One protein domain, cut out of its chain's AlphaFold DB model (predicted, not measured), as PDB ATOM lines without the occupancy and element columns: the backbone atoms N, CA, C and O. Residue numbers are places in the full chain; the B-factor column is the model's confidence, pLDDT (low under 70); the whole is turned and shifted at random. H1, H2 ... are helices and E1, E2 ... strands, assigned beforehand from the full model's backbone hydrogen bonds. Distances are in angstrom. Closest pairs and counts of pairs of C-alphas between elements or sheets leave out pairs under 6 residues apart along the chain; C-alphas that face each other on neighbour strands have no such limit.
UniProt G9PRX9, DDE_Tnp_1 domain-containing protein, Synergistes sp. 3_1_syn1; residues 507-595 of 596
ATOM      1  N   ALA A 507      41.564 -43.046  28.642       95.31
ATOM      2  CA  ALA A 507      43.001 -43.150  28.867       95.31
ATOM      3  C   ALA A 507      43.781 -41.971  28.261       95.31
ATOM      4  O   ALA A 507      43.683 -41.654  27.074       95.31
ATOM      5  N   ILE A 508      44.627 -41.360  29.087       94.75
ATOM      6  CA  ILE A 508      45.517 -40.255  28.711       94.75
ATOM      7  C   ILE A 508      46.978 -40.722  28.647       94.75
ATOM      8  O   ILE A 508      47.308 -41.851  29.022       94.75
ATOM      9  N   SER A 509      47.875 -39.877  28.131       94.00
ATOM     10  CA  SER A 509      49.297 -40.227  28.012       94.00
ATOM     11  C   SER A 509      49.978 -40.364  29.381       94.00
ATOM     12  O   SER A 509      49.495 -39.838  30.383       94.00
ATOM     13  N   ALA A 510      51.115 -41.063  29.425       94.94
ATOM     14  CA  ALA A 510      51.884 -41.250  30.657       94.94
ATOM     15  C   ALA A 510      52.336 -39.910  31.262       94.94
ATOM     16  O   ALA A 510      52.289 -39.721  32.472       94.94
ATOM     17  N   GLU A 511      52.714 -38.965  30.405       94.12
ATOM     18  CA  GLU A 511      53.145 -37.619  30.783       94.12
ATOM     19  C   GLU A 511      51.989 -36.820  31.399       94.12
ATOM     20  O   GLU A 511      52.173 -36.141  32.404       94.12
ATOM     21  N   ARG A 512      50.775 -36.955  30.848       95.31
ATOM     22  CA  ARG A 512      49.563 -36.322  31.393       95.31
ATOM     23  C   ARG A 512      49.144 -36.929  32.730       95.31
ATOM     24  O   ARG A 512      48.758 -36.192  33.630       95.31
ATOM     25  N   ILE A 513      49.280 -38.251  32.890       97.69
ATOM     26  CA  ILE A 513      49.097 -38.923  34.188       97.69
ATOM     27  C   ILE A 513      50.059 -38.333  35.224       97.69
ATOM     28  O   ILE A 513      49.625 -37.952  36.311       97.69
ATOM     29  N   ALA A 514      51.351 -38.249  34.890       96.81
ATOM     30  CA  ALA A 514      52.370 -37.710  35.785       96.81
ATOM     31  C   ALA A 514      52.093 -36.244  36.149       96.81
ATOM     32  O   ALA A 514      52.146 -35.898  37.325       96.81
ATOM     33  N   ALA A 515      51.718 -35.408  35.175       96.12
ATOM     34  CA  ALA A 515      51.374 -34.006  35.406       96.12
ATOM     35  C   ALA A 515      50.142 -33.846  36.314       96.12
ATOM     36  O   ALA A 515      50.202 -33.122  37.309       96.12
ATOM     37  N   ALA A 516      49.050 -34.562  36.025       97.25
ATOM     38  CA  ALA A 516      47.817 -34.485  36.806       97.25
ATOM     39  C   ALA A 516      48.015 -34.961  38.252       97.25
ATOM     40  O   ALA A 516      47.613 -34.290  39.202       97.25
ATOM     41  N   LEU A 517      48.684 -36.102  38.439       97.62
ATOM     42  CA  LEU A 517      48.970 -36.620  39.776       97.62
ATOM     43  C   LEU A 517      50.052 -35.809  40.495       97.62
ATOM     44  O   LEU A 517      49.979 -35.664  41.712       97.62
ATOM     45  N   GLY A 518      51.020 -35.238  39.778       96.25
ATOM     46  CA  GLY A 518      52.037 -34.335  40.324       96.25
ATOM     47  C   GLY A 518      51.454 -33.016  40.840       96.25
ATOM     48  O   GLY A 518      51.926 -32.482  41.845       96.25
ATOM     49  N   ALA A 519      50.378 -32.525  40.218       96.31
ATOM     50  CA  ALA A 519      49.656 -31.329  40.652       96.31
ATOM     51  C   ALA A 519      48.795 -31.552  41.913       96.31
ATOM     52  O   ALA A 519      48.516 -30.598  42.639       96.31
ATOM     53  N   ALA A 520      48.426 -32.799  42.226       96.56
ATOM     54  CA  ALA A 520      47.609 -33.151  43.388       96.56
ATOM     55  C   ALA A 520      48.388 -33.013  44.712       96.56
ATOM     56  O   ALA A 520      48.950 -33.976  45.246       96.56
ATOM     57  N   ASN A 521      48.407 -31.792  45.252       96.25
ATOM     58  CA  ASN A 521      49.208 -31.391  46.406       96.25
ATOM     59  C   ASN A 521      48.359 -30.916  47.591       96.25
ATOM     60  O   ASN A 521      47.261 -30.389  47.437       96.25
ATOM     61  N   CYS A 522      48.886 -31.083  48.799       94.81
ATOM     62  CA  CYS A 522      48.214 -30.712  50.035       94.81
ATOM     63  C   CYS A 522      49.175 -30.149  51.089       94.81
ATOM     64  O   CYS A 522      50.384 -30.371  51.050       94.81
ATOM     65  N   GLN A 523      48.624 -29.440  52.069       91.69
ATOM     66  CA  GLN A 523      49.318 -28.979  53.270       91.69
ATOM     67  C   GLN A 523      48.514 -29.383  54.505       91.69
ATOM     68  O   GLN A 523      47.298 -29.210  54.551       91.69
ATOM     69  N   VAL A 524      49.182 -29.898  55.538       87.12
ATOM     70  CA  VAL A 524      48.514 -30.226  56.806       87.12
ATOM     71  C   VAL A 524      48.575 -29.017  57.728       87.12
ATOM     72  O   VAL A 524      49.631 -28.677  58.257       87.12
ATOM     73  N   LEU A 525      47.428 -28.381  57.934       83.56
ATOM     74  CA  LEU A 525      47.284 -27.221  58.800       83.56
ATOM     75  C   LEU A 525      47.093 -27.641  60.263       83.56
ATOM     76  O   LEU A 525      46.701 -28.770  60.591       83.56
ATOM     77  N   ARG A 526      47.334 -26.691  61.176       74.50
ATOM     78  CA  ARG A 526      47.001 -26.877  62.591       74.50
ATOM     79  C   ARG A 526      45.516 -27.191  62.745       74.50
ATOM     80  O   ARG A 526      44.666 -26.660  62.039       74.50
ATOM     81  N   GLY A 527      45.224 -28.053  63.710       72.44
ATOM     82  CA  GLY A 527      43.861 -28.480  63.991       72.44
ATOM     83  C   GLY A 527      43.382 -29.686  63.180       72.44
ATOM     84  O   GLY A 527      42.207 -30.044  63.273       72.44
ATOM     85  N   GLY A 528      44.284 -30.342  62.438       78.06
ATOM     86  CA  GLY A 528      43.972 -31.564  61.697       78.06
ATOM     87  C   GLY A 528      43.128 -31.287  60.458       78.06
ATOM     88  O   GLY A 528      42.290 -32.108  60.091       78.06
ATOM     89  N   ILE A 529      43.320 -30.118  59.849       86.19
ATOM     90  CA  ILE A 529      42.695 -29.716  58.590       86.19
ATOM     91  C   ILE A 529      43.737 -29.894  57.494       86.19
ATOM     92  O   ILE A 529      44.895 -29.520  57.671       86.19
ATOM     93  N   VAL A 530      43.340 -30.484  56.377       90.44
ATOM     94  CA  VAL A 530      44.193 -30.609  55.198       90.44
ATOM     95  C   VAL A 530      43.742 -29.553  54.207       90.44
ATOM     96  O   VAL A 530      42.565 -29.488  53.887       90.44
ATOM     97  N   HIS A 531      44.662 -28.711  53.757       93.00
ATOM     98  CA  HIS A 531      44.437 -27.775  52.666       93.00
ATOM     99  C   HIS A 531      44.870 -28.444  51.365       93.00
ATOM    100  O   HIS A 531      46.062 -28.699  51.190       93.00
ATOM    101  N   LEU A 532      43.922 -28.764  50.490       94.19
ATOM    102  CA  LEU A 532      44.213 -29.228  49.137       94.19
ATOM    103  C   LEU A 532      44.469 -28.008  48.256       94.19
ATOM    104  O   LEU A 532      43.660 -27.084  48.223       94.19
ATOM    105  N   LEU A 533      45.625 -27.997  47.600       93.81
ATOM    106  CA  LEU A 533      45.948 -26.983  46.607       93.81
ATOM    107  C   LEU A 533      45.170 -27.272  45.325       93.81
ATOM    108  O   LEU A 533      44.785 -28.416  45.073       93.81
ATOM    109  N   ASP A 534      44.958 -26.228  44.531       91.81
ATOM    110  CA  ASP A 534      44.300 -26.356  43.237       91.81
ATOM    111  C   ASP A 534      45.039 -27.359  42.335       91.81
ATOM    112  O   ASP A 534      46.270 -27.340  42.241       91.81
ATOM    113  N   VAL A 535      44.275 -28.244  41.693       90.56
ATOM    114  CA  VAL A 535      44.783 -29.257  40.760       90.56
ATOM    115  C   VAL A 535      44.443 -28.783  39.353       90.56
ATOM    116  O   VAL A 535      43.480 -29.236  38.741       90.56
ATOM    117  N   GLY A 536      45.225 -27.817  38.878       87.19
ATOM    118  CA  GLY A 536      44.994 -27.112  37.623       87.19
ATOM    119  C   GLY A 536      46.132 -26.145  37.293       87.19
ATOM    120  O   GLY A 536      47.282 -26.350  37.685       87.19
ATOM    121  N   GLY A 537      45.816 -25.085  36.561       81.81
ATOM    122  CA  GLY A 537      46.738 -24.055  36.092       81.81
ATOM    123  C   GLY A 537      47.261 -24.266  34.669       81.81
ATOM    124  O   GLY A 537      48.210 -23.586  34.280       81.81
ATOM    125  N   SER A 538      46.689 -25.188  33.885       84.44
ATOM    126  CA  SER A 538      47.135 -25.481  32.512       84.44
ATOM    127  C   SER A 538      45.980 -25.436  31.524       84.44
ATOM    128  O   SER A 538      45.103 -26.287  31.553       84.44
ATOM    129  N   MET A 539      45.991 -24.474  30.601       86.75
ATOM    130  CA  MET A 539      44.947 -24.369  29.574       86.75
ATOM    131  C   MET A 539      45.022 -25.546  28.594       86.75
ATOM    132  O   MET A 539      46.075 -25.806  28.010       86.75
ATOM    133  N   ALA A 540      43.896 -26.217  28.356       85.19
ATOM    134  CA  ALA A 540      43.791 -27.237  27.318       85.19
ATOM    135  C   ALA A 540      43.863 -26.617  25.916       85.19
ATOM    136  O   ALA A 540      43.584 -25.435  25.722       85.19
ATOM    137  N   PHE A 541      44.172 -27.417  24.897       87.19
ATOM    138  CA  PHE A 541      44.028 -26.993  23.503       87.19
ATOM    139  C   PHE A 541      42.605 -27.254  22.999       87.19
ATOM    140  O   PHE A 541      41.985 -28.270  23.318       87.19
ATOM    141  N   LYS A 542      42.073 -26.356  22.161       88.69
ATOM    142  CA  LYS A 542      40.819 -26.613  21.443       88.69
ATOM    143  C   LYS A 542      41.027 -27.800  20.515       88.69
ATOM    144  O   LYS A 542      41.962 -27.797  19.710       88.69
ATOM    145  N   LYS A 543      40.121 -28.772  20.578       86.38
ATOM    146  CA  LYS A 543      40.143 -29.956  19.717       86.38
ATOM    147  C   LYS A 543      39.339 -29.721  18.445       86.38
ATOM    148  O   LYS A 543      38.279 -29.100  18.470       86.38
ATOM    149  N   ARG A 544      39.821 -30.255  17.323       87.06
ATOM    150  CA  ARG A 544      39.068 -30.344  16.060       87.06
ATOM    151  C   ARG A 544      39.106 -31.764  15.517       87.06
ATOM    152  O   ARG A 544      40.071 -32.483  15.752       87.06
ATOM    153  N   ILE A 545      38.101 -32.157  14.744       82.56
ATOM    154  CA  ILE A 545      38.117 -33.446  14.047       82.56
ATOM    155  C   ILE A 545      39.073 -33.336  12.849       82.56
ATOM    156  O   ILE A 545      38.900 -32.498  11.964       82.56
ATOM    157  N   GLY A 546      40.131 -34.142  12.859       75.50
ATOM    158  CA  GLY A 546      41.085 -34.267  11.766       75.50
ATOM    159  C   GLY A 546      40.498 -35.018  10.568       75.50
ATOM    160  O   GLY A 546      39.454 -35.660  10.656       75.50
ATOM    161  N   ARG A 547      41.207 -34.994   9.431       66.62
ATOM    162  CA  ARG A 547      40.779 -35.648   8.170       66.62
ATOM    163  C   ARG A 547      40.539 -37.161   8.284       66.62
ATOM    164  O   ARG A 547      39.915 -37.745   7.415       66.62
ATOM    165  N   ASN A 548      41.052 -37.786   9.338       58.72
ATOM    166  CA  ASN A 548      40.930 -39.206   9.652       58.72
ATOM    167  C   ASN A 548      39.860 -39.498  10.723       58.72
ATOM    168  O   ASN A 548      39.878 -40.573  11.315       58.72
ATOM    169  N   GLY A 549      38.988 -38.531  11.037       64.88
ATOM    170  CA  GLY A 549      37.939 -38.676  12.050       64.88
ATOM    171  C   GLY A 549      38.433 -38.612  13.500       64.88
ATOM    172  O   GLY A 549      37.622 -38.684  14.417       64.88
ATOM    173  N   LYS A 550      39.741 -38.449  13.741       67.19
ATOM    174  CA  LYS A 550      40.308 -38.355  15.096       67.19
ATOM    175  C   LYS A 550      40.340 -36.911  15.576       67.19
ATOM    176  O   LYS A 550      40.702 -36.019  14.811       67.19
ATOM    177  N   GLN A 551      40.019 -36.678  16.846       75.00
ATOM    178  CA  GLN A 551      40.251 -35.375  17.465       75.00
ATOM    179  C   GLN A 551      41.755 -35.073  17.503       75.00
ATOM    180  O   GLN A 551      42.553 -35.910  17.919       75.00
ATOM    181  N   VAL A 552      42.131 -33.881  17.049       81.12
ATOM    182  CA  VAL A 552      43.495 -33.353  17.092       81.12
ATOM    183  C   VAL A 552      43.487 -31.979  17.747       81.12
ATOM    184  O   VAL A 552      42.580 -31.175  17.506       81.12
ATOM    185  N   ASP A 553      44.511 -31.713  18.548       84.62
ATOM    186  CA  ASP A 553      44.698 -30.419  19.191       84.62
ATOM    187  C   ASP A 553      45.012 -29.343  18.143       84.62
ATOM    188  O   ASP A 553      45.709 -29.569  17.147       84.62
ATOM    189  N   THR A 554      44.431 -28.165  18.336       88.38
ATOM    190  CA  THR A 554      44.717 -26.977  17.530       88.38
ATOM    191  C   THR A 554      45.737 -26.092  18.231       88.38
ATOM    192  O   THR A 554      46.066 -26.295  19.391       88.38
ATOM    193  N   LEU A 555      46.211 -25.058  17.538       89.69
ATOM    194  CA  LEU A 555      47.085 -24.043  18.131       89.69
ATOM    195  C   LEU A 555      46.331 -23.051  19.038       89.69
ATOM    196  O   LEU A 555      46.944 -22.136  19.574       89.69
ATOM    197  N   ALA A 556      45.009 -23.185  19.172       89.19
ATOM    198  CA  ALA A 556      44.199 -22.311  20.007       89.19
ATOM    199  C   ALA A 556      43.959 -22.953  21.374       89.19
ATOM    200  O   ALA A 556      43.595 -24.126  21.452       89.19
ATOM    201  N   PHE A 557      44.084 -22.168  22.441       88.50
ATOM    202  CA  PHE A 557      43.731 -22.615  23.785       88.50
ATOM    203  C   PHE A 557      42.210 -22.670  23.985       88.50
ATOM    204  O   PHE A 557      41.453 -21.847  23.456       88.50
ATOM    205  N   SER A 558      41.773 -23.670  24.739       86.81
ATOM    206  CA  SER A 558      40.451 -23.801  25.340       86.81
ATOM    207  C   SER A 558      40.375 -22.950  26.613       86.81
ATOM    208  O   SER A 558      41.399 -22.576  27.179       86.81
ATOM    209  N   CYS A 559      39.162 -22.646  27.072       85.25
ATOM    210  CA  CYS A 559      38.938 -22.080  28.407       85.25
ATOM    211  C   CYS A 559      38.981 -23.143  29.517       85.25
ATOM    212  O   CYS A 559      38.874 -22.804  30.689       85.25
ATOM    213  N   GLU A 560      39.083 -24.417  29.144       87.69
ATOM    214  CA  GLU A 560      39.157 -25.543  30.068       87.69
ATOM    215  C   GLU A 560      40.585 -25.772  30.566       87.69
ATOM    216  O   GLU A 560      41.556 -25.524  29.845       87.69
ATOM    217  N   ASP A 561      40.696 -26.311  31.777       90.75
ATOM    218  CA  ASP A 561      41.968 -26.696  32.377       90.75
ATOM    219  C   ASP A 561      42.289 -28.173  32.092       90.75
ATOM    220  O   ASP A 561      41.546 -29.073  32.484       90.75
ATOM    221  N   GLU A 562      43.389 -28.437  31.387       92.44
ATOM    222  CA  GLU A 562      43.798 -29.786  31.000       92.44
ATOM    223  C   GLU A 562      44.139 -30.663  32.207       92.44
ATOM    224  O   GLU A 562      43.736 -31.828  32.241       92.44
ATOM    225  N   ILE A 563      44.848 -30.111  33.192       95.25
ATOM    226  CA  ILE A 563      45.278 -30.852  34.381       95.25
ATOM    227  C   ILE A 563      44.061 -31.212  35.229       95.25
ATOM    228  O   ILE A 563      43.936 -32.365  35.643       95.25
ATOM    229  N   ALA A 564      43.136 -30.272  35.429       94.56
ATOM    230  CA  ALA A 564      41.915 -30.525  36.188       94.56
ATOM    231  C   ALA A 564      41.036 -31.585  35.503       94.56
ATOM    232  O   ALA A 564      40.561 -32.522  36.151       94.56
ATOM    233  N   LEU A 565      40.861 -31.486  34.178       94.31
ATOM    234  CA  LEU A 565      40.108 -32.470  33.394       94.31
ATOM    235  C   LEU A 565      40.743 -33.861  33.452       94.31
ATOM    236  O   LEU A 565      40.039 -34.868  33.540       94.31
ATOM    237  N   ASP A 566      42.067 -33.942  33.391       96.44
ATOM    238  CA  ASP A 566      42.782 -35.212  33.473       96.44
ATOM    239  C   ASP A 566      42.732 -35.818  34.866       96.44
ATOM    240  O   ASP A 566      42.504 -37.022  35.004       96.44
ATOM    241  N   TYR A 567      42.860 -34.992  35.902       97.12
ATOM    242  CA  TYR A 567      42.702 -35.436  37.275       97.12
ATOM    243  C   TYR A 567      41.290 -35.980  37.533       97.12
ATOM    244  O   TYR A 567      41.146 -37.048  38.130       97.12
ATOM    245  N   ALA A 568      40.253 -35.326  37.002       96.06
ATOM    246  CA  ALA A 568      38.876 -35.816  37.071       96.06
ATOM    247  C   ALA A 568      38.701 -37.186  36.386       96.06
ATOM    248  O   ALA A 568      38.061 -38.078  36.946       96.06
ATOM    249  N   LYS A 569      39.322 -37.412  35.217       97.06
ATOM    250  CA  LYS A 569      39.317 -38.738  34.561       97.06
ATOM    251  C   LYS A 569      39.997 -39.805  35.415       97.06
ATOM    252  O   LYS A 569      39.515 -40.934  35.475       97.06
ATOM    253  N   ILE A 570      41.104 -39.462  36.078       97.81
ATOM    254  CA  ILE A 570      41.791 -40.395  36.976       97.81
ATOM    255  C   ILE A 570      40.898 -40.719  38.178       97.81
ATOM    256  O   ILE A 570      40.690 -41.893  38.465       97.81
ATOM    257  N   GLN A 571      40.305 -39.722  38.839       96.75
ATOM    258  CA  GLN A 571      39.363 -39.944  39.942       96.75
ATOM    259  C   GLN A 571      38.201 -40.865  39.533       96.75
ATOM    260  O   GLN A 571      37.942 -41.872  40.201       96.75
ATOM    261  N   LYS A 572      37.596 -40.605  38.365       96.94
ATOM    262  CA  LYS A 572      36.551 -41.448  37.764       96.94
ATOM    263  C   LYS A 572      37.010 -42.897  37.579       96.94
ATOM    264  O   LYS A 572      36.259 -43.809  37.913       96.94
ATOM    265  N   ALA A 573      38.235 -43.124  37.100       96.75
ATOM    266  CA  ALA A 573      38.773 -44.472  36.908       96.75
ATOM    267  C   ALA A 573      38.884 -45.267  38.223       96.75
ATOM    268  O   ALA A 573      38.762 -46.490  38.212       96.75
ATOM    269  N   PHE A 574      39.082 -44.588  39.357       96.69
ATOM    270  CA  PHE A 574      39.103 -45.191  40.695       96.69
ATOM    271  C   PHE A 574      37.754 -45.133  41.424       96.69
ATOM    272  O   PHE A 574      37.684 -45.529  42.585       96.69
ATOM    273  N   CYS A 575      36.687 -44.668  40.764       95.44
ATOM    274  CA  CYS A 575      35.364 -44.484  41.366       95.44
ATOM    275  C   CYS A 575      35.400 -43.626  42.645       95.44
ATOM    276  O   CYS A 575      34.667 -43.889  43.600       95.44
ATOM    277  N   VAL A 576      36.268 -42.613  42.669       94.56
ATOM    278  CA  VAL A 576      36.354 -41.623  43.747       94.56
ATOM    279  C   VAL A 576      36.006 -40.244  43.212       94.56
ATOM    280  O   VAL A 576      36.134 -39.993  42.018       94.56
ATOM    281  N   ASP A 577      35.564 -39.361  44.100       91.38
ATOM    282  CA  ASP A 577      35.224 -37.985  43.762       91.38
ATOM    283  C   ASP A 577      35.445 -37.101  44.994       91.38
ATOM    284  O   ASP A 577      34.798 -37.303  46.027       91.38
ATOM    285  N   PHE A 578      36.431 -36.202  44.945       91.88
ATOM    286  CA  PHE A 578      36.810 -35.393  46.102       91.88
ATOM    287  C   PHE A 578      37.314 -34.005  45.700       91.88
ATOM    288  O   PHE A 578      38.367 -33.876  45.077       91.88
ATOM    289  N   TYR A 579      36.590 -32.960  46.117       89.75
ATOM    290  CA  TYR A 579      36.883 -31.563  45.754       89.75
ATOM    291  C   TYR A 579      36.920 -30.600  46.945       89.75
ATOM    292  O   TYR A 579      37.041 -29.390  46.761       89.75
ATOM    293  N   ASP A 580      36.823 -31.108  48.176       88.69
ATOM    294  CA  ASP A 580      36.898 -30.252  49.357       88.69
ATOM    295  C   ASP A 580      38.299 -29.637  49.468       88.69
ATOM    296  O   ASP A 580      39.291 -30.351  49.613       88.69
ATOM    297  N   ALA A 581      38.392 -28.305  49.480       90.38
ATOM    298  CA  ALA A 581      39.673 -27.610  49.634       90.38
ATOM    299  C   ALA A 581      40.227 -27.677  51.070       90.38
ATOM    300  O   ALA A 581      41.438 -27.617  51.269       90.38
ATOM    301  N   TYR A 582      39.356 -27.810  52.080       91.06
ATOM    302  CA  TYR A 582      39.732 -27.788  53.503       91.06
ATOM    303  C   TYR A 582      39.119 -28.931  54.334       91.06
ATOM    304  O   TYR A 582      38.500 -28.673  55.376       91.06
ATOM    305  N   PRO A 583      39.242 -30.205  53.925       89.62
ATOM    306  CA  PRO A 583      38.677 -31.312  54.680       89.62
ATOM    307  C   PRO A 583      39.390 -31.540  56.013       89.62
ATOM    308  O   PRO A 583      40.589 -31.301  56.186       89.62
ATOM    309  N   LYS A 584      38.660 -32.132  56.965       86.75
ATOM    310  CA  LYS A 584      39.287 -32.744  58.144       86.75
ATOM    311  C   LYS A 584      40.181 -33.900  57.693       86.75
ATOM    312  O   LYS A 584      39.794 -34.695  56.838       86.75
ATOM    313  N   GLN A 585      41.340 -34.058  58.328       88.25
ATOM    314  CA  GLN A 585      42.333 -35.076  57.974       88.25
ATOM    315  C   GLN A 585      41.756 -36.500  57.981       88.25
ATOM    316  O   GLN A 585      42.139 -37.330  57.165       88.25
ATOM    317  N   GLU A 586      40.807 -36.794  58.869       86.88
ATOM    318  CA  GLU A 586      40.128 -38.095  58.922       86.88
ATOM    319  C   GLU A 586      39.245 -38.354  57.690       86.88
ATOM    320  O   GLU A 586      39.207 -39.480  57.194       86.88
ATOM    321  N   VAL A 587      38.571 -37.318  57.177       89.50
ATOM    322  CA  VAL A 587      37.761 -37.383  55.950       89.50
ATOM    323  C   VAL A 587      38.674 -37.563  54.742       89.50
ATOM    324  O   VAL A 587      38.471 -38.488  53.959       89.50
ATOM    325  N   PHE A 588      39.741 -36.766  54.656       93.88
ATOM    326  CA  PHE A 588      40.722 -36.877  53.580       93.88
ATOM    327  C   PHE A 588      41.409 -38.252  53.558       93.88
ATOM    328  O   PHE A 588      41.484 -38.907  52.524       93.88
ATOM    329  N   ASN A 589      41.821 -38.772  54.717       93.00
ATOM    330  CA  ASN A 589      42.393 -40.115  54.810       93.00
ATOM    331  C   ASN A 589      41.381 -41.216  54.446       93.00
ATOM    332  O   ASN A 589      41.788 -42.278  53.978       93.00
ATOM    333  N   ARG A 590      40.074 -41.005  54.664       92.88
ATOM    334  CA  ARG A 590      39.029 -41.939  54.217       92.88
ATOM    335  C   ARG A 590      38.900 -41.926  52.696       92.88
ATOM    336  O   ARG A 590      38.822 -43.003  52.116       92.88
ATOM    337  N   PHE A 591      38.949 -40.748  52.076       94.69
ATOM    338  CA  PHE A 591      39.029 -40.606  50.622       94.69
ATOM    339  C   PHE A 591      40.234 -41.368  50.055       94.69
ATOM    340  O   PHE A 591      40.055 -42.243  49.214       94.69
ATOM    341  N   LEU A 592      41.437 -41.152  50.599       94.88
ATOM    342  CA  LEU A 592      42.645 -41.846  50.131       94.88
ATOM    343  C   LEU A 592      42.577 -43.374  50.286       94.88
ATOM    344  O   LEU A 592      43.202 -44.095  49.517       94.88
ATOM    345  N   LYS A 593      41.829 -43.883  51.274       93.00
ATOM    346  CA  LYS A 593      41.561 -45.326  51.442       93.00
ATOM    347  C   LYS A 593      40.514 -45.870  50.463       93.00
ATOM    348  O   LYS A 593      40.427 -47.087  50.296       93.00
ATOM    349  N   GLY A 594      39.693 -44.995  49.883       92.94
ATOM    350  CA  GLY A 594      38.712 -45.331  48.855       92.94
ATOM    351  C   GLY A 594      39.340 -45.583  47.484       92.94
ATOM    352  O   GLY A 594      38.744 -46.288  46.679       92.94
ATOM    353  N   ILE A 595      40.553 -45.074  47.245       94.06
ATOM    354  CA  ILE A 595      41.317 -45.292  46.013       94.06
ATOM    355  C   ILE A 595      41.767 -46.762  45.957       94.06
ATOM    356  O   ILE A 595      42.667 -47.158  46.702       94.06
TER     357      ILE A 595
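This is residues 507 to 595 of the 596 residues of the protein "DDE_Tnp_1 domain-containing protein" of Synergistes sp. 3_1_syn1 (UniProt G9PRX9). The model is a long, loose rod with a two-stranded hairpin toward each end, E3 and E4 at one and E1 and E2 at the other, and two crossed helices, H1 and H2, between them. The third helix, H3, is at the E1 and E2 end, with its first residues near E2, and a long link leads to it from H2. The printed part has 89 residues, with three named helices and four named strands in the order H1, E1, E2, E3, E4, H2, H3; the strands make two separate antiparallel sheets of two, and the class is mixed, helices and strands. The whole is loose, with a radius of gyration of the C-alphas of 15.9 A and spans of 55 by 23 by 18 A.

E3, residues 539 to 545, and E4, residues 551 to 561, are antiparallel neighbours and form a hairpin, with 144 degrees between their directions. N 542 and O 556, at 2.8 A, and N 544 and O 552, at 2.9 A, are within hydrogen-bond range. E4 bends by 107 degrees at residue 555. H2, residues 562 to 573, follows E4 by a tight link with no residue between; its closest C-alphas to E3 are those of Glu 562 and Ala 540, 4.5 A apart. H1, residues 510 to 519, touches H2, about perpendicular at 82 degrees, and the closest C-alphas are those of Ala 516 and Ile 563, 5.1 A apart. E1, residues 521 to 525, and E2, residues 529 to 532, form an antiparallel hairpin at 157 degrees, with N 523 and O 531 within hydrogen-bond range at 2.8 A. The closest C-alphas of E2 and H3, residues 585 to 594, are those of Ile 529 and Gln 585, 5.4 A apart. H3 is apart from H1 and from H2. In H1, H2 and H3 every O i to N i+4 pair is within hydrogen-bond range.

E3 is 19.2 A long from first to last C-alpha, E4 17.3 A and H2 16.6 A. H1 measures 14.3 A, H3 14.2 A, E1 13.2 A and E2 9.6 A. H1 begins at C-alpha 510, (51.884, -41.250, 30.657). E4 begins at C-alpha 551, (40.251, -35.375, 17.465), and H3 ends at C-alpha 594, (38.712, -45.331, 48.855).

The two C-alphas farthest apart, those of Gly 527 and Arg 547, are 56.4 A apart. The printed part has no cut. The link from H2 to H3 is long, with 11 residues between, and the link from E2 to E3 is short, with 6. The mean pLDDT of the printed part is 89.6, and residues 547 to 550 are under 70.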